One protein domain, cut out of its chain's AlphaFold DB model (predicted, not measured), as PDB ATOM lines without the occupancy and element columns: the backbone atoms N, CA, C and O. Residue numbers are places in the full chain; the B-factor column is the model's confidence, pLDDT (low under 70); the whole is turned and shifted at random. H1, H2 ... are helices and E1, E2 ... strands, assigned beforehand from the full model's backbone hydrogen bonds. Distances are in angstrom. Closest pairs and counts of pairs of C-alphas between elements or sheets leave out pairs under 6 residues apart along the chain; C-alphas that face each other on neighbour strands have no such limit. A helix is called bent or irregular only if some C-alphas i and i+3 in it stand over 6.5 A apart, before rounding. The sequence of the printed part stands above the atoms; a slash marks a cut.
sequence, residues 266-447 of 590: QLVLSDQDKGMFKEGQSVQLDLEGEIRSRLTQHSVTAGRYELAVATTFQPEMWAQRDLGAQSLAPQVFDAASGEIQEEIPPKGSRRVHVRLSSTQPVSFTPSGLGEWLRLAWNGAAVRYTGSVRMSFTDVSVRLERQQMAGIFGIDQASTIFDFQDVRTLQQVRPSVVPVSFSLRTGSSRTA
ATOM      1  N   GLN A 266     158.527 151.971 194.861       53.53
ATOM      2  CA  GLN A 266     158.285 151.323 196.150       53.53
ATOM      3  C   GLN A 266     159.036 152.036 197.274       53.53
ATOM      4  O   GLN A 266     160.234 152.273 197.149       53.53
ATOM      5  N   LEU A 267     158.354 152.309 198.389       57.75
ATOM      6  CA  LEU A 267     159.007 152.689 199.639       57.75
ATOM      7  C   LEU A 267     159.511 151.434 200.352       57.75
ATOM      8  O   LEU A 267     158.746 150.497 200.589       57.75
ATOM      9  N   VAL A 268     160.778 151.439 200.740       52.09
ATOM     10  CA  VAL A 268     161.358 150.462 201.664       52.09
ATOM     11  C   VAL A 268     161.820 151.223 202.895       52.09
ATOM     12  O   VAL A 268     162.649 152.113 202.771       52.09
ATOM     13  N   LEU A 269     161.271 150.916 204.068       59.19
ATOM     14  CA  LEU A 269     161.696 151.537 205.326       59.19
ATOM     15  C   LEU A 269     162.870 150.754 205.921       59.19
ATOM     16  O   LEU A 269     162.921 149.534 205.771       59.19
ATOM     17  N   SER A 270     163.789 151.439 206.600       53.47
ATOM     18  CA  SER A 270     164.828 150.776 207.388       53.47
ATOM     19  C   SER A 270     164.210 150.044 208.592       53.47
ATOM     20  O   SER A 270     163.196 150.474 209.147       53.47
ATOM     21  N   ASP A 271     164.817 148.928 209.007       50.12
ATOM     22  CA  ASP A 271     164.358 148.087 210.130       50.12
ATOM     23  C   ASP A 271     164.585 148.720 211.520       50.12
ATOM     24  O   ASP A 271     164.498 148.043 212.544       50.12
ATOM     25  N   GLN A 272     164.884 150.020 211.599       47.59
ATOM     26  CA  GLN A 272     165.083 150.677 212.887       47.59
ATOM     27  C   GLN A 272     163.739 150.859 213.605       47.59
ATOM     28  O   GLN A 272     162.761 151.338 213.024       47.59
ATOM     29  N   ASP A 273     163.692 150.439 214.873       50.50
ATOM     30  CA  ASP A 273     162.538 150.579 215.762       50.50
ATOM     31  C   ASP A 273     161.944 151.989 215.652       50.50
ATOM     32  O   ASP A 273     162.610 152.983 215.948       50.50
ATOM     33  N   LYS A 274     160.683 152.083 215.211       62.50
ATOM     34  CA  LYS A 274     160.055 153.345 214.783       62.50
ATOM     35  C   LYS A 274     159.607 154.191 215.978       62.50
ATOM     36  O   LYS A 274     158.424 154.442 216.166       62.50
ATOM     37  N   GLY A 275     160.568 154.629 216.783       66.56
ATOM     38  CA  GLY A 275     160.417 155.630 217.833       66.56
ATOM     39  C   GLY A 275     159.754 155.141 219.125       66.56
ATOM     40  O   GLY A 275     158.855 154.293 219.143       66.56
ATOM     41  N   MET A 276     160.192 155.734 220.239       78.88
ATOM     42  CA  MET A 276     159.529 155.620 221.535       78.88
ATOM     43  C   MET A 276     159.115 156.992 222.048       78.88
ATOM     44  O   MET A 276     159.959 157.851 222.293       78.88
ATOM     45  N   PHE A 277     157.815 157.168 222.258       84.50
ATOM     46  CA  PHE A 277     157.212 158.436 222.672       84.50
ATOM     47  C   PHE A 277     156.750 158.366 224.115       84.50
ATOM     48  O   PHE A 277     156.501 157.279 224.637       84.50
ATOM     49  N   LYS A 278     156.613 159.518 224.772       85.38
ATOM     50  CA  LYS A 278     155.976 159.588 226.087       85.38
ATOM     51  C   LYS A 278     154.531 160.036 225.953       85.38
ATOM     52  O   LYS A 278     154.177 160.839 225.099       85.38
ATOM     53  N   GLU A 279     153.710 159.530 226.853       84.31
ATOM     54  CA  GLU A 279     152.337 159.956 227.029       84.31
ATOM     55  C   GLU A 279     152.246 161.480 227.205       84.31
ATOM     56  O   GLU A 279     153.032 162.078 227.946       84.31
ATOM     57  N   GLY A 280     151.277 162.102 226.532       80.50
ATOM     58  CA  GLY A 280     151.087 163.550 226.528       80.50
ATOM     59  C   GLY A 280     152.008 164.292 225.557       80.50
ATOM     60  O   GLY A 280     151.976 165.519 225.526       80.50
ATOM     61  N   GLN A 281     152.802 163.578 224.753       84.38
ATOM     62  CA  GLN A 281     153.547 164.152 223.634       84.38
ATOM     63  C   GLN A 281     152.828 163.893 222.310       84.38
ATOM     64  O   GLN A 281     152.111 162.898 222.153       84.38
ATOM     65  N   SER A 282     153.049 164.785 221.346       86.31
ATOM     66  CA  SER A 282     152.755 164.496 219.946       86.31
ATOM     67  C   SER A 282     153.722 163.430 219.431       86.31
ATOM     68  O   SER A 282     154.916 163.455 219.735       86.31
ATOM     69  N   VAL A 283     153.199 162.483 218.661       86.88
ATOM     70  CA  VAL A 283     153.971 161.405 218.043       86.88
ATOM     71  C   VAL A 283     154.653 161.958 216.797       86.88
ATOM     72  O   VAL A 283     153.989 162.532 215.939       86.88
ATOM     73  N   GLN A 284     155.969 161.785 216.696       86.69
ATOM     74  CA  GLN A 284     156.779 162.222 215.555       86.69
ATOM     75  C   GLN A 284     157.511 161.022 214.962       86.69
ATOM     76  O   GLN A 284     158.549 160.606 215.468       86.69
ATOM     77  N   LEU A 285     156.949 160.433 213.912       83.12
ATOM     78  CA  LEU A 285     157.534 159.287 213.230       83.12
ATOM     79  C   LEU A 285     158.567 159.777 212.218       83.12
ATOM     80  O   LEU A 285     158.201 160.210 211.126       83.12
ATOM     81  N   ASP A 286     159.839 159.682 212.590       79.69
ATOM     82  CA  ASP A 286     160.963 159.854 211.675       79.69
ATOM     83  C   ASP A 286     161.152 158.559 210.881       79.69
ATOM     84  O   ASP A 286     161.567 157.527 211.411       79.69
ATOM     85  N   LEU A 287     160.758 158.596 209.612       78.75
ATOM     86  CA  LEU A 287     160.774 157.456 208.711       78.75
ATOM     87  C   LEU A 287     161.943 157.605 207.745       78.75
ATOM     88  O   LEU A 287     161.914 158.417 206.819       78.75
ATOM     89  N   GLU A 288     162.968 156.789 207.967       74.38
ATOM     90  CA  GLU A 288     164.058 156.603 207.021       74.38
ATOM     91  C   GLU A 288     163.737 155.449 206.079       74.38
ATOM     92  O   GLU A 288     163.348 154.353 206.494       74.38
ATOM     93  N   GLY A 289     163.905 155.694 204.787       71.88
ATOM     94  CA  GLY A 289     163.670 154.680 203.780       71.88
ATOM     95  C   GLY A 289     164.303 155.006 202.444       71.88
ATOM     96  O   GLY A 289     165.047 155.970 202.285       71.88
ATOM     97  N   GLU A 290     163.994 154.173 201.465       75.12
ATOM     98  CA  GLU A 290     164.427 154.318 200.087       75.12
ATOM     99  C   GLU A 290     163.222 154.231 199.157       75.12
ATOM    100  O   GLU A 290     162.408 153.311 199.257       75.12
ATOM    101  N   ILE A 291     163.134 155.172 198.221       74.62
ATOM    102  CA  ILE A 291     162.297 155.065 197.034       74.62
ATOM    103  C   ILE A 291     163.068 154.225 196.025       74.62
ATOM    104  O   ILE A 291     164.108 154.653 195.529       74.62
ATOM    105  N   ARG A 292     162.572 153.029 195.722       62.50
ATOM    106  CA  ARG A 292     163.161 152.146 194.714       62.50
ATOM    107  C   ARG A 292     162.399 152.253 193.410       62.50
ATOM    108  O   ARG A 292     161.187 152.035 193.386       62.50
ATOM    109  N   SER A 293     163.129 152.551 192.343       59.00
ATOM    110  CA  SER A 293     162.622 152.458 190.983       59.00
ATOM    111  C   SER A 293     162.684 151.009 190.527       59.00
ATOM    112  O   SER A 293     163.731 150.371 190.602       59.00
ATOM    113  N   ARG A 294     161.563 150.476 190.039       51.56
ATOM    114  CA  ARG A 294     161.550 149.216 189.281       51.56
ATOM    115  C   ARG A 294     161.671 149.436 187.773       51.56
ATOM    116  O   ARG A 294     161.648 148.468 187.020       51.56
ATOM    117  N   LEU A 295     161.795 150.690 187.329       51.66
ATOM    118  CA  LEU A 295     162.032 151.013 185.925       51.66
ATOM    119  C   LEU A 295     163.423 150.536 185.543       51.66
ATOM    120  O   LEU A 295     164.384 150.814 186.253       51.66
ATOM    121  N   THR A 296     163.539 149.832 184.428       46.41
ATOM    122  CA  THR A 296     164.808 149.213 184.041       46.41
ATOM    123  C   THR A 296     165.607 150.023 183.028       46.41
ATOM    124  O   THR A 296     166.805 149.822 182.912       46.41
ATOM    125  N   GLN A 297     164.959 150.981 182.355       48.56
ATOM    126  CA  GLN A 297     165.555 151.806 181.291       48.56
ATOM    127  C   GLN A 297     165.350 153.313 181.497       48.56
ATOM    128  O   GLN A 297     165.885 154.126 180.750       48.56
ATOM    129  N   HIS A 298     164.539 153.693 182.484       57.09
ATOM    130  CA  HIS A 298     164.170 155.081 182.727       57.09
ATOM    131  C   HIS A 298     164.632 155.507 184.113       57.09
ATOM    132  O   HIS A 298     164.316 154.845 185.109       57.09
ATOM    133  N   SER A 299     165.331 156.631 184.160       64.38
ATOM    134  CA  SER A 299     165.600 157.348 185.391       64.38
ATOM    135  C   SER A 299     164.381 158.167 185.793       64.38
ATOM    136  O   SER A 299     163.725 158.788 184.954       64.38
ATOM    137  N   VAL A 300     164.089 158.222 187.089       72.31
ATOM    138  CA  VAL A 300     163.129 159.197 187.619       72.31
ATOM    139  C   VAL A 300     163.876 160.500 187.853       72.31
ATOM    140  O   VAL A 300     164.770 160.545 188.694       72.31
ATOM    141  N   THR A 301     163.528 161.544 187.104       77.06
ATOM    142  CA  THR A 301     164.235 162.834 187.135       77.06
ATOM    143  C   THR A 301     163.534 163.882 187.978       77.06
ATOM    144  O   THR A 301     164.193 164.782 188.489       77.06
ATOM    145  N   ALA A 302     162.216 163.773 188.140       80.12
ATOM    146  CA  ALA A 302     161.455 164.604 189.060       80.12
ATOM    147  C   ALA A 302     160.172 163.891 189.491       80.12
ATOM    148  O   ALA A 302     159.722 162.929 188.868       80.12
ATOM    149  N   GLY A 303     159.564 164.381 190.561       81.81
ATOM    150  CA  GLY A 303     158.274 163.901 191.034       81.81
ATOM    151  C   GLY A 303     158.001 164.394 192.438       81.81
ATOM    152  O   GLY A 303     158.926 164.601 193.227       81.81
ATOM    153  N   ARG A 304     156.725 164.572 192.756       86.00
ATOM    154  CA  ARG A 304     156.278 164.863 194.115       86.00
ATOM    155  C   ARG A 304     155.846 163.572 194.766       86.00
ATOM    156  O   ARG A 304     155.149 162.769 194.148       86.00
ATOM    157  N   TYR A 305     156.261 163.370 196.006       87.06
ATOM    158  CA  TYR A 305     155.744 162.292 196.827       87.06
ATOM    159  C   TYR A 305     155.024 162.865 198.037       87.06
ATOM    160  O   TYR A 305     155.426 163.875 198.613       87.06
ATOM    161  N   GLU A 306     153.952 162.192 198.422       89.25
ATOM    162  CA  GLU A 306     153.208 162.462 199.641       89.25
ATOM    163  C   GLU A 306     153.176 161.182 200.460       89.25
ATOM    164  O   GLU A 306     152.792 160.121 199.962       89.25
ATOM    165  N   LEU A 307     153.601 161.280 201.712       86.94
ATOM    166  CA  LEU A 307     153.523 160.224 202.698       86.94
ATOM    167  C   LEU A 307     152.392 160.548 203.670       86.94
ATOM    168  O   LEU A 307     152.388 161.595 204.314       86.94
ATOM    169  N   ALA A 308     151.454 159.621 203.804       90.25
ATOM    170  CA  ALA A 308     150.325 159.737 204.711       90.25
ATOM    171  C   ALA A 308     150.089 158.415 205.444       90.25
ATOM    172  O   ALA A 308     150.501 157.339 205.001       90.25
ATOM    173  N   VAL A 309     149.395 158.471 206.575       89.31
ATOM    174  CA  VAL A 309     148.949 157.258 207.264       89.31
ATOM    175  C   VAL A 309     147.861 156.589 206.420       89.31
ATOM    176  O   VAL A 309     146.867 157.208 206.059       89.31
ATOM    177  N   ALA A 310     148.060 155.319 206.076       86.69
ATOM    178  CA  ALA A 310     147.145 154.564 205.222       86.69
ATOM    179  C   ALA A 310     146.051 153.865 206.029       86.69
ATOM    180  O   ALA A 310     144.909 153.765 205.586       86.69
ATOM    181  N   THR A 311     146.412 153.354 207.207       90.50
ATOM    182  CA  THR A 311     145.500 152.640 208.100       90.50
ATOM    183  C   THR A 311     145.629 153.157 209.520       90.50
ATOM    184  O   THR A 311     146.697 153.590 209.948       90.50
ATOM    185  N   THR A 312     144.523 153.102 210.258       92.00
ATOM    186  CA  THR A 312     144.468 153.448 211.678       92.00
ATOM    187  C   THR A 312     145.519 152.673 212.471       92.00
ATOM    188  O   THR A 312     145.566 151.444 212.396       92.00
ATOM    189  N   PHE A 313     146.317 153.371 213.281       91.31
ATOM    190  CA  PHE A 313     147.235 152.722 214.210       91.31
ATOM    191  C   PHE A 313     146.460 152.128 215.385       91.31
ATOM    192  O   PHE A 313     145.858 152.848 216.188       91.31
ATOM    193  N   GLN A 314     146.500 150.805 215.484       93.56
ATOM    194  CA  GLN A 314     145.850 150.031 216.530       93.56
ATOM    195  C   GLN A 314     146.829 149.780 217.685       93.56
ATOM    196  O   GLN A 314     147.907 149.233 217.435       93.56
ATOM    197  N   PRO A 315     146.495 150.164 218.930       92.81
ATOM    198  CA  PRO A 315     147.248 149.731 220.100       92.81
ATOM    199  C   PRO A 315     146.993 148.255 220.409       92.81
ATOM    200  O   PRO A 315     145.958 147.699 220.043       92.81
ATOM    201  N   GLU A 316     147.910 147.639 221.151       92.25
ATOM    202  CA  GLU A 316     147.733 146.279 221.664       92.25
ATOM    203  C   GLU A 316     146.429 146.119 222.470       92.25
ATOM    204  O   GLU A 316     146.039 146.985 223.257       92.25
ATOM    205  N   MET A 317     145.775 144.963 222.320       90.06
ATOM    206  CA  MET A 317     144.454 144.679 222.905       90.06
ATOM    207  C   MET A 317     144.397 144.876 224.425       90.06
ATOM    208  O   MET A 317     143.413 145.384 224.961       90.06
ATOM    209  N   TRP A 318     145.455 144.482 225.139       87.75
ATOM    210  CA  TRP A 318     145.522 144.648 226.591       87.75
ATOM    211  C   TRP A 318     145.549 146.131 226.985       87.75
ATOM    212  O   TRP A 318     144.964 146.500 227.997       87.75
ATOM    213  N   ALA A 319     146.174 146.988 226.172       87.69
ATOM    214  CA  ALA A 319     146.261 148.417 226.429       87.69
ATOM    215  C   ALA A 319     144.939 149.133 226.128       87.69
ATOM    216  O   ALA A 319     144.574 150.067 226.840       87.69
ATOM    217  N   GLN A 320     144.186 148.669 225.125       88.69
ATOM    218  CA  GLN A 320     142.817 149.142 224.889       88.69
ATOM    219  C   GLN A 320     141.921 148.853 226.093       88.69
ATOM    220  O   GLN A 320     141.227 149.744 226.575       88.69
ATOM    221  N   ARG A 321     141.974 147.618 226.605       86.19
ATOM    222  CA  ARG A 321     141.144 147.173 227.728       86.19
ATOM    223  C   ARG A 321     141.545 147.824 229.052       86.19
ATOM    224  O   ARG A 321     140.688 148.363 229.736       86.19
ATOM    225  N   ASP A 322     142.826 147.758 229.408       82.88
ATOM    226  CA  ASP A 322     143.295 148.122 230.751       82.88
ATOM    227  C   ASP A 322     143.694 149.599 230.870       82.88
ATOM    228  O   ASP A 322     143.724 150.157 231.966       82.88
ATOM    229  N   LEU A 323     144.130 150.220 229.769       83.44
ATOM    230  CA  LEU A 323     144.685 151.580 229.781       83.44
ATOM    231  C   LEU A 323     143.808 152.577 229.015       83.44
ATOM    232  O   LEU A 323     144.162 153.755 228.935       83.44
ATOM    233  N   GLY A 324     142.701 152.109 228.428       84.94
ATOM    234  CA  GLY A 324     141.853 152.894 227.532       84.94
ATOM    235  C   GLY A 324     142.631 153.502 226.366       84.94
ATOM    236  O   GLY A 324     142.338 154.620 225.952       84.94
ATOM    237  N   ALA A 325     143.667 152.815 225.874       88.56
ATOM    238  CA  ALA A 325     144.458 153.295 224.748       88.56
ATOM    239  C   ALA A 325     143.571 153.410 223.498       88.56
ATOM    240  O   ALA A 325     143.026 152.417 223.020       88.56
ATOM    241  N   GLN A 326     143.426 154.624 222.965       89.44
ATOM    242  CA  GLN A 326     142.603 154.865 221.782       89.44
ATOM    243  C   GLN A 326     143.377 154.560 220.498       89.44
ATOM    244  O   GLN A 326     144.594 154.747 220.429       89.44
ATOM    245  N   SER A 327     142.655 154.100 219.476       91.31
ATOM    246  CA  SER A 327     143.183 153.964 218.117       91.31
ATOM    247  C   SER A 327     143.484 155.337 217.518       91.31
ATOM    248  O   SER A 327     142.705 156.270 217.705       91.31
ATOM    249  N   LEU A 328     144.574 155.458 216.760       90.69
ATOM    250  CA  LEU A 328     144.942 156.726 216.123       90.69
ATOM    251  C   LEU A 328     144.577 156.685 214.644       90.69
ATOM    252  O   LEU A 328     145.183 155.953 213.859       90.69
ATOM    253  N   ALA A 329     143.553 157.453 214.285       90.31
ATOM    254  CA  ALA A 329     143.062 157.529 212.919       90.31
ATOM    255  C   ALA A 329     144.034 158.313 212.013       90.31
ATOM    256  O   ALA A 329     144.764 159.175 212.510       90.31
ATOM    257  N   PRO A 330     144.027 158.066 210.690       89.50
ATOM    258  CA  PRO A 330     144.908 158.758 209.751       89.50
ATOM    259  C   PRO A 330     144.851 160.287 209.830       89.50
ATOM    260  O   PRO A 330     145.881 160.936 209.725       89.50
ATOM    261  N   GLN A 331     143.668 160.855 210.087       89.94
ATOM    262  CA  GLN A 331     143.437 162.306 210.135       89.94
ATOM    263  C   GLN A 331     144.142 163.002 211.307       89.94
ATOM    264  O   GLN A 331     144.202 164.226 211.356       89.94
ATOM    265  N   VAL A 332     144.641 162.233 212.277       90.38
ATOM    266  CA  VAL A 332     145.393 162.760 213.419       90.38
ATOM    267  C   VAL A 332     146.843 163.072 213.034       90.38
ATOM    268  O   VAL A 332     147.541 163.721 213.804       90.38
ATOM    269  N   PHE A 333     147.306 162.626 211.866       90.31
ATOM    270  CA  PHE A 333     148.660 162.863 211.382       90.31
ATOM    271  C   PHE A 333     148.641 163.789 210.174       90.31
ATOM    272  O   PHE A 333     147.866 163.578 209.240       90.31
ATOM    273  N   ASP A 334     149.534 164.772 210.179       89.69
ATOM    274  CA  ASP A 334     149.761 165.597 209.000       89.69
ATOM    275  C   ASP A 334     150.470 164.769 207.927       89.69
ATOM    276  O   ASP A 334     151.442 164.055 208.208       89.69
ATOM    277  N   ALA A 335     149.974 164.862 206.693       88.12
ATOM    278  CA  ALA A 335     150.676 164.319 205.544       88.12
ATOM    279  C   ALA A 335     151.982 165.094 205.339       88.12
ATOM    280  O   ALA A 335     152.028 166.318 205.469       88.12
ATOM    281  N   ALA A 336     153.043 164.372 205.003       87.12
ATOM    282  CA  ALA A 336     154.334 164.961 204.698       87.12
ATOM    283  C   ALA A 336     154.599 164.830 203.203       87.12
ATOM    284  O   ALA A 336     154.512 163.736 202.645       87.12
ATOM    285  N   SER A 337     154.935 165.938 202.553       88.06
ATOM    286  CA  SER A 337     155.276 165.961 201.136       88.06
ATOM    287  C   SER A 337     156.753 166.263 200.926       88.06
ATOM    288  O   SER A 337     157.413 166.902 201.748       88.06
ATOM    289  N   GLY A 338     157.281 165.781 199.810       86.25
ATOM    290  CA  GLY A 338     158.634 166.069 199.371       86.25
ATOM    291  C   GLY A 338     158.767 165.920 197.865       86.25
ATOM    292  O   GLY A 338     157.844 165.492 197.169       86.25
ATOM    293  N   GLU A 339     159.937 166.289 197.358       87.56
ATOM    294  CA  GLU A 339     160.237 166.245 195.930       87.56
ATOM    295  C   GLU A 339     161.459 165.362 195.669       87.56
ATOM    296  O   GLU A 339     162.395 165.295 196.471       87.56
ATOM    297  N   ILE A 340     161.446 164.667 194.536       82.12
ATOM    298  CA  ILE A 340     162.605 163.953 194.004       82.12
ATOM    299  C   ILE A 340     163.496 165.002 193.331       82.12
ATOM    300  O   ILE A 340     163.222 165.421 192.211       82.12
ATOM    301  N   GLN A 341     164.520 165.461 194.052       77.12
ATOM    302  CA  GLN A 341     165.458 166.489 193.573       77.12
ATOM    303  C   GLN A 341     166.694 165.902 192.883       77.12
ATOM    304  O   GLN A 341     167.327 166.563 192.067       77.12
ATOM    305  N   GLU A 342     167.043 164.664 193.228       81.62
ATOM    306  CA  GLU A 342     168.154 163.934 192.631       81.62
ATOM    307  C   GLU A 342     167.619 162.717 191.892       81.62
ATOM    308  O   GLU A 342     166.704 162.033 192.359       81.62
ATOM    309  N   GLU A 343     168.223 162.464 190.742       81.00
ATOM    310  CA  GLU A 343     167.823 161.417 189.822       81.00
ATOM    311  C   GLU A 343     167.886 160.027 190.467       81.00
ATOM    312  O   GLU A 343     168.880 159.653 191.094       81.00
ATOM    313  N   ILE A 344     166.819 159.241 190.293       74.75
ATOM    314  CA  ILE A 344     166.806 157.822 190.655       74.75
ATOM    315  C   ILE A 344     167.157 157.032 189.394       74.75
ATOM    316  O   ILE A 344     166.311 156.982 188.495       74.75
ATOM    317  N   PRO A 345     168.348 156.410 189.309       62.78
ATOM    318  CA  PRO A 345     168.739 155.671 188.117       62.78
ATOM    319  C   PRO A 345     167.849 154.434 187.912       62.78
ATOM    320  O   PRO A 345     167.119 154.026 188.828       62.78
ATOM    321  N   PRO A 346     167.904 153.789 186.737       57.12
ATOM    322  CA  PRO A 346     167.135 152.579 186.477       57.12
ATOM    323  C   PRO A 346     167.521 151.452 187.443       57.12
ATOM    324  O   PRO A 346     168.696 151.267 187.762       57.12
ATOM    325  N   LYS A 347     166.520 150.737 187.973       51.62
ATOM    326  CA  LYS A 347     166.629 149.785 189.101       51.62
ATOM    327  C   LYS A 347     167.317 150.370 190.343       51.62
ATOM    328  O   LYS A 347     167.731 149.637 191.241       51.62
ATOM    329  N   GLY A 348     167.450 151.690 190.388       59.09
ATOM    330  CA  GLY A 348     168.127 152.431 191.427       59.09
ATOM    331  C   GLY A 348     167.229 152.720 192.613       59.09
ATOM    332  O   GLY A 348     166.017 152.478 192.624       59.09
ATOM    333  N   SER A 349     167.849 153.286 193.636       72.69
ATOM    334  CA  SER A 349     167.188 153.655 194.875       72.69
ATOM    335  C   SER A 349     167.616 155.040 195.312       72.69
ATOM    336  O   SER A 349     168.791 155.389 195.206       72.69
ATOM    337  N   ARG A 350     166.684 155.793 195.888       81.00
ATOM    338  CA  ARG A 350     166.970 157.080 196.508       81.00
ATOM    339  C   ARG A 350     166.527 157.082 197.952       81.00
ATOM    340  O   ARG A 350     165.369 156.799 198.242       81.00
ATOM    341  N   ARG A 351     167.437 157.451 198.851       78.56
ATOM    342  CA  ARG A 351     167.099 157.638 200.259       78.56
ATOM    343  C   ARG A 351     166.153 158.812 200.435       78.56
ATOM    344  O   ARG A 351     166.337 159.868 199.835       78.56
ATOM    345  N   VAL A 352     165.175 158.606 201.297       76.81
ATOM    346  CA  VAL A 352     164.237 159.620 201.749       76.81
ATOM    347  C   VAL A 352     164.137 159.565 203.259       76.81
ATOM    348  O   VAL A 352     164.148 158.496 203.871       76.81
ATOM    349  N   HIS A 353     164.057 160.748 203.846       80.00
ATOM    350  CA  HIS A 353     163.810 160.934 205.261       80.00
ATOM    351  C   HIS A 353     162.579 161.816 205.384       80.00
ATOM    352  O   HIS A 353     162.563 162.936 204.875       80.00
ATOM    353  N   VAL A 354     161.535 161.284 206.010       76.00
ATOM    354  CA  VAL A 354     160.242 161.955 206.099       76.00
ATOM    355  C   VAL A 354     159.733 161.857 207.527       76.00
ATOM    356  O   VAL A 354     159.754 160.784 208.125       76.00
ATOM    357  N   ARG A 355     159.242 162.975 208.057       83.56
ATOM    358  CA  ARG A 355     158.670 163.058 209.401       83.56
ATOM    359  C   ARG A 355     157.155 163.174 209.321       83.56
ATOM    360  O   ARG A 355     156.653 164.155 208.782       83.56
ATOM    361  N   LEU A 356     156.433 162.228 209.917       86.62
ATOM    362  CA  LEU A 356     154.989 162.351 210.154       86.62
ATOM    363  C   LEU A 356     154.746 162.781 211.596       86.62
ATOM    364  O   LEU A 356     155.225 162.129 212.522       86.62
ATOM    365  N   SER A 357     153.985 163.855 211.790       88.06
ATOM    366  CA  SER A 357     153.682 164.384 213.123       88.06
ATOM    367  C   SER A 357     152.197 164.263 213.425       88.06
ATOM    368  O   SER A 357     151.365 164.538 212.563       88.06
ATOM    369  N   SER A 358     151.858 163.857 214.648       90.25
ATOM    370  CA  SER A 358     150.479 163.931 215.118       90.25
ATOM    371  C   SER A 358     150.114 165.371 215.488       90.25
ATOM    372  O   SER A 358     150.876 166.067 216.163       90.25
ATOM    373  N   THR A 359     148.916 165.801 215.096       87.25
ATOM    374  CA  THR A 359     148.380 167.148 215.350       87.25
ATOM    375  C   THR A 359     147.980 167.366 216.806       87.25
ATOM    376  O   THR A 359     147.865 168.501 217.265       87.25
ATOM    377  N   GLN A 360     147.802 166.281 217.561       84.56
ATOM    378  CA  GLN A 360     147.458 166.313 218.979       84.56
ATOM    379  C   GLN A 360     148.315 165.341 219.804       84.56
ATOM    380  O   GLN A 360     148.801 164.334 219.265       84.56
ATOM    381  N   PRO A 361     148.487 165.612 221.113       85.69
ATOM    382  CA  PRO A 361     149.138 164.692 222.031       85.69
ATOM    383  C   PRO A 361     148.369 163.380 222.182       85.69
ATOM    384  O   PRO A 361     147.141 163.377 222.269       85.69
ATOM    385  N   VAL A 362     149.094 162.268 222.302       85.38
ATOM    386  CA  VAL A 362     148.486 160.957 222.569       85.38
ATOM    387  C   VAL A 362     148.588 160.640 224.057       85.38
ATOM    388  O   VAL A 362     149.668 160.706 224.647       85.38
ATOM    389  N   SER A 363     147.461 160.299 224.680       83.12
ATOM    390  CA  SER A 363     147.391 159.988 226.111       83.12
ATOM    391  C   SER A 363     146.605 158.710 226.390       83.12
ATOM    392  O   SER A 363     145.823 158.254 225.556       83.12
ATOM    393  N   PHE A 364     146.836 158.119 227.563       86.69
ATOM    394  CA  PHE A 364     146.095 156.955 228.037       86.69
ATOM    395  C   PHE A 364     144.932 157.404 228.923       86.69
ATOM    396  O   PHE A 364     145.123 158.187 229.856       86.69
ATOM    397  N   THR A 365     143.742 156.849 228.713       83.94
ATOM    398  CA  THR A 365     142.568 157.099 229.560       83.94
ATOM    399  C   THR A 365     142.217 155.837 230.356       83.94
ATOM    400  O   THR A 365     141.300 155.120 229.960       83.94
ATOM    401  N   PRO A 366     142.948 155.513 231.445       82.62
ATOM    402  CA  PRO A 366     142.693 154.302 232.229       82.62
ATOM    403  C   PRO A 366     141.256 154.273 232.757       82.62
ATOM    404  O   PRO A 366     140.701 155.312 233.115       82.62
ATOM    405  N   SER A 367     140.671 153.079 232.833       79.69
ATOM    406  CA  SER A 367     139.244 152.889 233.110       79.69
ATOM    407  C   SER A 367     138.876 153.007 234.599       79.69
ATOM    408  O   SER A 367     137.696 153.030 234.950       79.69
ATOM    409  N   GLY A 368     139.866 153.184 235.486       82.50
ATOM    410  CA  GLY A 368     139.635 153.487 236.898       82.50
ATOM    411  C   GLY A 368     140.885 153.837 237.715       82.50
ATOM    412  O   GLY A 368     142.020 153.799 237.235       82.50
ATOM    413  N   LEU A 369     140.671 154.154 239.002       81.81
ATOM    414  CA  LEU A 369     141.730 154.555 239.945       81.81
ATOM    415  C   LEU A 369     142.808 153.471 240.124       81.81
ATOM    416  O   LEU A 369     143.988 153.794 240.215       81.81
ATOM    417  N   GLY A 370     142.418 152.192 240.155       83.31
ATOM    418  CA  GLY A 370     143.359 151.077 240.316       83.31
ATOM    419  C   GLY A 370     144.350 150.962 239.153       83.31
ATOM    420  O   GLY A 370     145.551 150.811 239.368       83.31
ATOM    421  N   GLU A 371     143.869 151.107 237.921       82.88
ATOM    422  CA  GLU A 371     144.706 151.088 236.716       82.88
ATOM    423  C   GLU A 371     145.554 152.350 236.598       82.88
ATOM    424  O   GLU A 371     146.726 152.274 236.227       82.88
ATOM    425  N   TRP A 372     144.998 153.503 236.983       86.69
ATOM    426  CA  TRP A 372     145.758 154.746 237.072       86.69
ATOM    427  C   TRP A 372     146.934 154.612 238.050       86.69
ATOM    428  O   TRP A 372     148.059 154.966 237.697       86.69
ATOM    429  N   LEU A 373     146.707 154.037 239.238       81.88
ATOM    430  CA  LEU A 373     147.752 153.774 240.236       81.88
ATOM    431  C   LEU A 373     148.787 152.765 239.727       81.88
ATOM    432  O   LEU A 373     149.986 152.999 239.875       81.88
ATOM    433  N   ARG A 374     148.343 151.678 239.080       81.12
ATOM    434  CA  ARG A 374     149.236 150.684 238.462       81.12
ATOM    435  C   ARG A 374     150.164 151.338 237.437       81.12
ATOM    436  O   ARG A 374     151.366 151.083 237.462       81.12
ATOM    437  N   LEU A 375     149.621 152.200 236.577       81.62
ATOM    438  CA  LEU A 375     150.398 152.956 235.593       81.62
ATOM    439  C   LEU A 375     151.354 153.954 236.246       81.62
ATOM    440  O   LEU A 375     152.486 154.084 235.796       81.62
ATOM    441  N   ALA A 376     150.920 154.654 237.297       82.31
ATOM    442  CA  ALA A 376     151.759 155.617 238.005       82.31
ATOM    443  C   ALA A 376     152.955 154.956 238.714       82.31
ATOM    444  O   ALA A 376     154.002 155.592 238.847       82.31
ATOM    445  N   TRP A 377     152.802 153.701 239.154       80.12
ATOM    446  CA  TRP A 377     153.827 152.949 239.884       80.12
ATOM    447  C   TRP A 377     154.786 152.174 238.972       80.12
ATOM    448  O   TRP A 377     155.998 152.275 239.134       80.12
ATOM    449  N   ASN A 378     154.257 151.407 238.012       79.44
ATOM    450  CA  ASN A 378     155.053 150.489 237.180       79.44
ATOM    451  C   ASN A 378     155.386 151.053 235.793       79.44
ATOM    452  O   ASN A 378     156.272 150.540 235.111       79.44
ATOM    453  N   GLY A 379     154.656 152.078 235.356       82.31
ATOM    454  CA  GLY A 379     154.641 152.502 233.966       82.31
ATOM    455  C   GLY A 379     154.079 151.441 233.012       82.31
ATOM    456  O   GLY A 379     153.645 150.360 233.411       82.31
ATOM    457  N   ALA A 380     154.058 151.773 231.726       84.69
ATOM    458  CA  ALA A 380     153.713 150.866 230.637       84.69
ATOM    459  C   ALA A 380     154.373 151.324 229.331       84.69
ATOM    460  O   ALA A 380     154.601 152.520 229.137       84.69
ATOM    461  N   ALA A 381     154.650 150.379 228.434       88.31
ATOM    462  CA  ALA A 381     155.024 150.631 227.047       88.31
ATOM    463  C   ALA A 381     154.016 149.903 226.152       88.31
ATOM    464  O   ALA A 381     153.869 148.691 226.264       88.31
ATOM    465  N   VAL A 382     153.303 150.648 225.312       88.44
ATOM    466  CA  VAL A 382     152.232 150.135 224.450       88.44
ATOM    467  C   VAL A 382     152.672 150.238 223.005       88.44
ATOM    468  O   VAL A 382     153.007 151.331 222.544       88.44
ATOM    469  N   ARG A 383     152.639 149.122 222.278       90.75
ATOM    470  CA  ARG A 383     152.921 149.123 220.843       90.75
ATOM    471  C   ARG A 383     151.676 149.514 220.048       90.75
ATOM    472  O   ARG A 383     150.580 149.030 220.316       90.75
ATOM    473  N   TYR A 384     151.869 150.366 219.048       90.81
ATOM    474  CA  TYR A 384     150.876 150.741 218.048       90.81
ATOM    475  C   TYR A 384     151.304 150.200 216.687       90.81
ATOM    476  O   TYR A 384     152.460 150.366 216.303       90.81
ATOM    477  N   THR A 385     150.390 149.572 215.947       89.75
ATOM    478  CA  THR A 385     150.657 148.992 214.619       89.75
ATOM    479  C   THR A 385     149.683 149.529 213.579       89.75
ATOM    480  O   THR A 385     148.477 149.547 213.819       89.75
ATOM    481  N   GLY A 386     150.197 149.940 212.424       88.50
ATOM    482  CA  GLY A 386     149.425 150.462 211.298       88.50
ATOM    483  C   GLY A 386     150.250 150.425 210.014       88.50
ATOM    484  O   GLY A 386     151.233 149.685 209.913       88.50
ATOM    485  N   SER A 387     149.881 151.227 209.022       86.38
ATOM    486  CA  SER A 387     150.634 151.348 207.772       86.38
ATOM    487  C   SER A 387     150.660 152.778 207.259       86.38
ATOM    488  O   SER A 387     149.735 153.557 207.487       86.38
ATOM    489  N   VAL A 388     151.729 153.106 206.542       85.69
ATOM    490  CA  VAL A 388     151.888 154.369 205.817       85.69
ATOM    491  C   VAL A 388     151.791 154.106 204.321       85.69
ATOM    492  O   VAL A 388     152.197 153.047 203.838       85.69
ATOM    493  N   ARG A 389     151.225 155.063 203.595       86.44
ATOM    494  CA  ARG A 389     151.101 155.066 202.143       86.44
ATOM    495  C   ARG A 389     151.931 156.209 201.600       86.44
ATOM    496  O   ARG A 389     151.798 157.335 202.064       86.44
ATOM    497  N   MET A 390     152.716 155.909 200.580       81.94
ATOM    498  CA  MET A 390     153.403 156.901 199.778       81.94
ATOM    499  C   MET A 390     152.759 156.946 198.393       81.94
ATOM    500  O   MET A 390     152.717 155.934 197.686       81.94
ATOM    501  N   SER A 391     152.204 158.094 198.034       83.44
ATOM    502  CA  SER A 391     151.691 158.393 196.696       83.44
ATOM    503  C   SER A 391     152.652 159.299 195.955       83.44
ATOM    504  O   SER A 391     153.397 160.055 196.570       83.44
ATOM    505  N   PHE A 392     152.603 159.226 194.630       78.12
ATOM    506  CA  PHE A 392     153.409 160.061 193.760       78.12
ATOM    507  C   PHE A 392     152.531 160.813 192.774       78.12
ATOM    508  O   PHE A 392     151.577 160.243 192.241       78.12
ATOM    509  N   THR A 393     152.889 162.061 192.505       78.62
ATOM    510  CA  THR A 393     152.280 162.902 191.474       78.62
ATOM    511  C   THR A 393     153.371 163.571 190.647       78.62
ATOM    512  O   THR A 393     154.513 163.698 191.094       78.62
ATOM    513  N   ASP A 394     153.023 163.975 189.425       74.38
ATOM    514  CA  ASP A 394     153.913 164.726 188.530       74.38
ATOM    515  C   ASP A 394     155.267 164.033 188.292       74.38
ATOM    516  O   ASP A 394     156.310 164.680 188.205       74.38
ATOM    517  N   VAL A 395     155.268 162.696 188.234       69.62
ATOM    518  CA  VAL A 395     156.506 161.924 188.094       69.62
ATOM    519  C   VAL A 395     157.017 162.044 186.672       69.62
ATOM    520  O   VAL A 395     156.413 161.521 185.737       69.62
ATOM    521  N   SER A 396     158.153 162.703 186.529       67.88
ATOM    522  CA  SER A 396     158.876 162.847 185.279       67.88
ATOM    523  C   SER A 396     159.938 161.768 185.180       67.88
ATOM    524  O   SER A 396     160.747 161.573 186.093       67.88
ATOM    525  N   VAL A 397     159.940 161.067 184.053       62.28
ATOM    526  CA  VAL A 397     160.940 160.045 183.753       62.28
ATOM    527  C   VAL A 397     161.734 160.428 182.520       62.28
ATOM    528  O   VAL A 397     161.159 160.862 181.522       62.28
ATOM    529  N   ARG A 398     163.051 160.247 182.581       59.69
ATOM    530  CA  ARG A 398     163.956 160.406 181.444       59.69
ATOM    531  C   ARG A 398     164.448 159.040 181.005       59.69
ATOM    532  O   ARG A 398     164.750 158.184 181.835       59.69
ATOM    533  N   LEU A 399     164.491 158.833 179.699       51.97
ATOM    534  CA  LEU A 399     165.014 157.606 179.129       51.97
ATOM    535  C   LEU A 399     166.546 157.643 179.187       51.97
ATOM    536  O   LEU A 399     167.168 158.539 178.621       51.97
ATOM    537  N   GLU A 400     167.165 156.657 179.833       52.50
ATOM    538  CA  GLU A 400     168.626 156.560 179.881       52.50
ATOM    539  C   GLU A 400     169.133 155.859 178.619       52.50
ATOM    540  O   GLU A 400     169.260 154.636 178.539       52.50
ATOM    541  N   ARG A 401     169.402 156.677 177.594       45.94
ATOM    542  CA  ARG A 401     169.728 156.273 176.215       45.94
ATOM    543  C   ARG A 401     170.860 155.233 176.131       45.94
ATOM    544  O   ARG A 401     170.795 154.341 175.290       45.94
ATOM    545  N   GLN A 402     171.846 155.293 177.030       45.22
ATOM    546  CA  GLN A 402     172.972 154.346 177.086       45.22
ATOM    547  C   GLN A 402     172.567 152.928 177.530       45.22
ATOM    548  O   GLN A 402     173.238 151.964 177.173       45.22
ATOM    549  N   GLN A 403     171.461 152.766 178.267       39.88
ATOM    550  CA  GLN A 403     170.966 151.451 178.702       39.88
ATOM    551  C   GLN A 403     170.038 150.779 177.672       39.88
ATOM    552  O   GLN A 403     169.809 149.575 177.747       39.88
ATOM    553  N   MET A 404     169.561 151.519 176.662       35.97
ATOM    554  CA  MET A 404     168.827 150.967 175.508       35.97
ATOM    555  C   MET A 404     169.730 150.350 174.431       35.97
ATOM    556  O   MET A 404     169.221 149.738 173.490       35.97
ATOM    557  N   ALA A 405     171.057 150.469 174.559       31.94
ATOM    558  CA  ALA A 405     172.030 149.967 173.587       31.94
ATOM    559  C   ALA A 405     171.850 148.469 173.256       31.94
ATOM    560  O   ALA A 405     172.194 148.032 172.162       31.94
ATOM    561  N   GLY A 406     171.242 147.685 174.152       30.89
ATOM    562  CA  GLY A 406     170.973 146.263 173.928       30.89
ATOM    563  C   GLY A 406     169.829 145.954 172.955       30.89
ATOM    564  O   GLY A 406     169.823 144.885 172.355       30.89
ATOM    565  N   ILE A 407     168.872 146.864 172.760       31.64
ATOM    566  CA  ILE A 407     167.630 146.537 172.040       31.64
ATOM    567  C   ILE A 407     167.878 146.431 170.522       31.64
ATOM    568  O   ILE A 407     167.259 145.605 169.857       31.64
ATOM    569  N   PHE A 408     168.825 147.216 169.987       31.08
ATOM    570  CA  PHE A 408     169.209 147.198 168.565       31.08
ATOM    571  C   PHE A 408     170.713 147.408 168.291       31.08
ATOM    572  O   PHE A 408     171.111 147.415 167.130       31.08
ATOM    573  N   GLY A 409     171.569 147.604 169.303       33.16
ATOM    574  CA  GLY A 409     172.999 147.880 169.080       33.16
ATOM    575  C   GLY A 409     173.294 149.232 168.410       33.16
ATOM    576  O   GLY A 409     174.345 149.392 167.798       33.16
ATOM    577  N   ILE A 410     172.368 150.194 168.482       32.44
ATOM    578  CA  ILE A 410     172.480 151.505 167.824       32.44
ATOM    579  C   ILE A 410     172.683 152.585 168.893       32.44
ATOM    580  O   ILE A 410     171.720 153.013 169.529       32.44
ATOM    581  N   ASP A 411     173.909 153.096 169.033       33.19
ATOM    582  CA  ASP A 411     174.243 154.225 169.930       33.19
ATOM    583  C   ASP A 411     173.481 155.528 169.590       33.19
ATOM    584  O   ASP A 411     173.421 156.465 170.383       33.19
ATOM    585  N   GLN A 412     172.842 155.586 168.417       32.22
ATOM    586  CA  GLN A 412     172.063 156.722 167.915       32.22
ATOM    587  C   GLN A 412     170.540 156.509 167.886       32.22
ATOM    588  O   GLN A 412     169.824 157.351 167.349       32.22
ATOM    589  N   ALA A 413     169.993 155.444 168.488       31.75
ATOM    590  CA  ALA A 413     168.534 155.239 168.526       31.75
ATOM    591  C   ALA A 413     167.785 156.472 169.079       31.75
ATOM    592  O   ALA A 413     166.685 156.804 168.654       31.75
ATOM    593  N   SER A 414     168.435 157.219 169.966       30.06
ATOM    594  CA  SER A 414     167.897 158.427 170.585       30.06
ATOM    595  C   SER A 414     167.794 159.681 169.697       30.06
ATOM    596  O   SER A 414     167.204 160.671 170.121       30.06
ATOM    597  N   THR A 415     168.389 159.671 168.502       31.14
ATOM    598  CA  THR A 415     168.253 160.731 167.478       31.14
ATOM    599  C   THR A 415     167.310 160.341 166.346       31.14
ATOM    600  O   THR A 415     166.934 161.177 165.538       31.14
ATOM    601  N   ILE A 416     166.962 159.061 166.277       30.09
ATOM    602  CA  ILE A 416     166.246 158.444 165.166       30.09
ATOM    603  C   ILE A 416     164.783 158.193 165.551       30.09
ATOM    604  O   ILE A 416     163.869 158.372 164.753       30.09
ATOM    605  N   PHE A 417     164.553 157.813 166.802       29.39
ATOM    606  CA  PHE A 417     163.244 157.887 167.409       29.39
ATOM    607  C   PHE A 417     163.161 159.218 168.155       29.39
ATOM    608  O   PHE A 417     163.900 159.420 169.123       29.39
ATOM    609  N   ASP A 418     162.253 160.105 167.749       31.14
ATOM    610  CA  ASP A 418     161.879 161.275 168.551       31.14
ATOM    611  C   ASP A 418     161.023 160.813 169.745       31.14
ATOM    612  O   ASP A 418     159.823 161.070 169.869       31.14
ATOM    613  N   PHE A 419     161.630 160.002 170.615       33.34
ATOM    614  CA  PHE A 419     161.087 159.742 171.930       33.34
ATOM    615  C   PHE A 419     161.244 161.049 172.683       33.34
ATOM    616  O   PHE A 419     162.339 161.346 173.156       33.34
ATOM    617  N   GLN A 420     160.167 161.837 172.758       32.12
ATOM    618  CA  GLN A 420     160.152 163.025 173.600       32.12
ATOM    619  C   GLN A 420     160.720 162.662 174.971       32.12
ATOM    620  O   GLN A 420     160.141 161.863 175.718       32.12
ATOM    621  N   ASP A 421     161.908 163.202 175.230       45.78
ATOM    622  CA  ASP A 421     162.604 163.055 176.489       45.78
ATOM    623  C   ASP A 421     161.765 163.769 177.538       45.78
ATOM    624  O   ASP A 421     161.318 164.895 177.328       45.78
ATOM    625  N   VAL A 422     161.571 163.104 178.672       45.50
ATOM    626  CA  VAL A 422     160.674 163.532 179.749       45.50
ATOM    627  C   VAL A 422     159.200 163.263 179.443       45.50
ATOM    628  O   VAL A 422     158.474 164.082 178.888       45.50
ATOM    629  N   ARG A 423     158.718 162.103 179.904       51.12
ATOM    630  CA  ARG A 423     157.278 161.833 180.014       51.12
ATOM    631  C   ARG A 423     156.822 162.011 181.453       51.12
ATOM    632  O   ARG A 423     157.455 161.492 182.371       51.12
ATOM    633  N   THR A 424     155.695 162.692 181.638       54.03
ATOM    634  CA  THR A 424     155.005 162.740 182.929       54.03
ATOM    635  C   THR A 424     154.091 161.529 183.053       54.03
ATOM    636  O   THR A 424     153.166 161.335 182.262       54.03
ATOM    637  N   LEU A 425     154.345 160.695 184.054       55.25
ATOM    638  CA  LEU A 425     153.498 159.564 184.392       55.25
ATOM    639  C   LEU A 425     152.269 160.070 185.138       55.25
ATOM    640  O   LEU A 425     152.370 160.587 186.249       55.25
ATOM    641  N   GLN A 426     151.095 159.898 184.534       49.28
ATOM    642  CA  GLN A 426     149.848 160.366 185.142       49.28
ATOM    643  C   GLN A 426     149.319 159.445 186.249       49.28
ATOM    644  O   GLN A 426     148.502 159.871 187.059       49.28
ATOM    645  N   GLN A 427     149.770 158.186 186.306       51.12
ATOM    646  CA  GLN A 427     149.338 157.225 187.322       51.12
ATOM    647  C   GLN A 427     150.513 156.367 187.794       51.12
ATOM    648  O   GLN A 427     150.958 155.455 187.099       51.12
ATOM    649  N   VAL A 428     151.000 156.652 189.002       60.28
ATOM    650  CA  VAL A 428     151.993 155.835 189.709       60.28
ATOM    651  C   VAL A 428     151.292 155.090 190.833       60.28
ATOM    652  O   VAL A 428     150.542 155.678 191.619       60.28
ATOM    653  N   ARG A 429     151.514 153.776 190.912       60.44
ATOM    654  CA  ARG A 429     150.871 152.951 191.932       60.44
ATOM    655  C   ARG A 429     151.399 153.346 193.320       60.44
ATOM    656  O   ARG A 429     152.611 153.359 193.523       60.44
ATOM    657  N   PRO A 430     150.522 153.643 194.293       67.19
ATOM    658  CA  PRO A 430     150.955 153.999 195.637       67.19
ATOM    659  C   PRO A 430     151.601 152.804 196.347       67.19
ATOM    660  O   PRO A 430     151.113 151.673 196.260       67.19
ATOM    661  N   SER A 431     152.661 153.071 197.104       74.19
ATOM    662  CA  SER A 431     153.345 152.079 197.935       74.19
ATOM    663  C   SER A 431     152.779 152.102 199.353       74.19
ATOM    664  O   SER A 431     152.574 153.177 199.909       74.19
ATOM    665  N   VAL A 432     152.513 150.936 199.949       78.50
ATOM    666  CA  VAL A 432     151.981 150.818 201.317       78.50
ATOM    667  C   VAL A 432     152.911 149.941 202.145       78.50
ATOM    668  O   VAL A 432     153.209 148.817 201.744       78.50
ATOM    669  N   VAL A 433     153.358 150.444 203.299       78.94
ATOM    670  CA  VAL A 433     154.361 149.784 204.149       78.94
ATOM    671  C   VAL A 433     153.885 149.741 205.607       78.94
ATOM    672  O   VAL A 433     153.434 150.765 206.128       78.94
ATOM    673  N   PRO A 434     153.972 148.588 206.299       82.00
ATOM    674  CA  PRO A 434     153.610 148.494 207.711       82.00
ATOM    675  C   PRO A 434     154.592 149.255 208.617       82.00
ATOM    676  O   PRO A 434     155.808 149.266 208.410       82.00
ATOM    677  N   VAL A 435     154.066 149.895 209.662       85.12
ATOM    678  CA  VAL A 435     154.802 150.721 210.633       85.12
ATOM    679  C   VAL A 435     154.299 150.404 212.036       85.12
ATOM    680  O   VAL A 435     153.102 150.225 212.253       85.12
ATOM    681  N   SER A 436     155.211 150.352 213.006       86.81
ATOM    682  CA  SER A 436     154.848 150.269 214.415       86.81
ATOM    683  C   SER A 436     155.741 151.123 215.295       86.81
ATOM    684  O   SER A 436     156.952 151.061 215.117       86.81
ATOM    685  N   PHE A 437     155.164 151.804 216.280       87.69
ATOM    686  CA  PHE A 437     155.887 152.596 217.279       87.69
ATOM    687  C   PHE A 437     155.451 152.223 218.697       87.69
ATOM    688  O   PHE A 437     154.441 151.536 218.871       87.69
ATOM    689  N   SER A 438     156.189 152.675 219.715       88.88
ATOM    690  CA  SER A 438     155.825 152.438 221.121       88.88
ATOM    691  C   SER A 438     155.538 153.735 221.880       88.88
ATOM    692  O   SER A 438     156.310 154.689 221.815       88.88
ATOM    693  N   LEU A 439     154.450 153.757 222.652       88.19
ATOM    694  CA  LEU A 439     154.089 154.848 223.558       88.19
ATOM    695  C   LEU A 439     154.318 154.421 225.011       88.19
ATOM    696  O   LEU A 439     153.760 153.427 225.472       88.19
ATOM    697  N   ARG A 440     155.134 155.176 225.747       88.19
ATOM    698  CA  ARG A 440     155.454 154.949 227.159       88.19
ATOM    699  C   ARG A 440     154.698 155.904 228.064       88.19
ATOM    700  O   ARG A 440     154.575 157.084 227.763       88.19
ATOM    701  N   THR A 441     154.267 155.434 229.224       82.31
ATOM    702  CA  THR A 441     153.708 156.297 230.275       82.31
ATOM    703  C   THR A 441     154.711 157.365 230.718       82.31
ATOM    704  O   THR A 441     155.880 157.058 230.969       82.31
ATOM    705  N   GLY A 442     154.258 158.614 230.838       70.38
ATOM    706  CA  GLY A 442     155.079 159.725 231.327       70.38
ATOM    707  C   GLY A 442     155.291 159.697 232.848       70.38
ATOM    708  O   GLY A 442     154.493 159.131 233.592       70.38
ATOM    709  N   SER A 443     156.345 160.366 233.331       70.00
ATOM    710  CA  SER A 443     156.665 160.483 234.769       70.00
ATOM    711  C   SER A 443     155.727 161.414 235.550       70.00
ATOM    712  O   SER A 443     155.777 161.462 236.780       70.00
ATOM    713  N   SER A 444     154.858 162.156 234.860       74.94
ATOM    714  CA  SER A 444     153.915 163.105 235.463       74.94
ATOM    715  C   SER A 444     152.940 162.424 236.427       74.94
ATOM    716  O   SER A 444     152.668 162.953 237.502       74.94
ATOM    717  N   ARG A 445     152.466 161.219 236.095       79.62
ATOM    718  CA  ARG A 445     151.554 160.442 236.951       79.62
ATOM    719  C   ARG A 445     152.225 160.010 238.253       79.62
ATOM    720  O   ARG A 445     151.625 160.123 239.319       79.62
ATOM    721  N   THR A 446     153.485 159.590 238.178       79.94
ATOM    722  CA  THR A 446     154.297 159.254 239.353       79.94
ATOM    723  C   THR A 446     154.508 160.480 240.240       79.94
ATOM    724  O   THR A 446     154.369 160.385 241.455       79.94
ATOM    725  N   ALA A 447     154.759 161.656 239.654       81.06
ATOM    726  CA  ALA A 447     154.885 162.900 240.412       81.06
ATOM    727  C   ALA A 447     153.579 163.278 241.136       81.06
ATOM    728  O   ALA A 447     153.612 163.584 242.327       81.06
TER     729      ALA A 447
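What this domain is: This is residues 266 to 447 of the 590 residues of an uncharacterized protein of Acidobacteria bacterium (UniProt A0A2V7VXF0). Look first for a long, narrow rod of strands: E7 and E4 run side by side along it, and the small sheet E1, E3, E6 covers part of the larger sheet, the two making a flattened, nearly closed barrel, with E1 near E9 at one seam and E6 near E5 at the other. Helices H1, H2 and H5 gather at one end of the rod, and H3 and H4 form the tip at the other. The printed part has 182 residues with five named helices and nine named strands, in the order E1 E2 E3 E4 H1 E5 E6 H2 E7 H3 H4 E8 E9 H5; the class is mixed, helices and strands. The branched sheet E2 E4 E5 E7 E8 E9 is mixed, and the sheet in the order E1, E3, E6 is antiparallel. The whole is loose, with a radius of gyration of the C-alphas of 22.5 A and spans of 79 by 25 by 24 A.

How they stand to each other: Begin at E7, residues 381 to 399, which bends by 64 degrees at residue 394. On one side of it find E4, residues 298 to 315, antiparallel, with N 306 and O 391 at 2.9 A. On its other side are E9, residues 431 to 440, with N 386 and O 435 at 2.9 A, and E8, residues 423 to 425, with N 425 and O 395 at 2.8 A; both are antiparallel to it. E5, residues 336 to 339, is antiparallel to E4, with N 305 and O 338 at 2.9 A. E2, residues 276 to 278, is parallel to E9, with N 440 and O 277 at 2.7 A. In the other sheet, E3, residues 284 to 293, is the inner strand: N 268 of E1, residues 266 to 269, is 2.9 A from O 290, and N 289 is 3.0 A from O 352 of E6, residues 349 to 357. The closest C-alphas of E1 and E9 are Gln 266 and Ser 431, 5.3 A apart; those of E5 and E6 are Ala 336 and Leu 356, 6.1 A. H1, residues 317 to 323, only grazes the branched sheet. H2, residues 369 to 378, and H5, residues 444 to 447, touch, with C-alphas of Ala 376 and Thr 446 4.6 A apart. H3, residues 401 to 408, and H4, residues 413 to 416, are close but not clearly touching, with C-alphas of Arg 401 and Ser 414 6.3 A apart. Every O i to N i+4 pair is within hydrogen-bond range in H1 and H2; H3 has 0 of 4, beside 2 of 5 O i to N i+3 pairs, and H4 and H5 are too short for an i+4 pair.

Where its parts are: Find C-alpha 381 at (155.024, 150.631, 227.047); from there E7 runs 49.4 A to C-alpha 399 at (165.014, 157.606, 179.129). E4 is 41.4 A long and bends by 84 degrees at residue 301; E9 is 29.4 A, E3 27.1 A, E6 25.1 A and H2 14.2 A. H3 is irregular, with C-alphas 403 and 406 7.1 A apart.

The domain as a whole: The two C-alphas farthest apart are Gly 370 and Ile 416, at 78.9 A. The printed part has no cut; the links H1 to E5 and E6 to H2 are long. Mean pLDDT of the printed part is 72.6, and residues 266 to 275, 292 to 299, 345 to 348 and 395 to 430 are under 70.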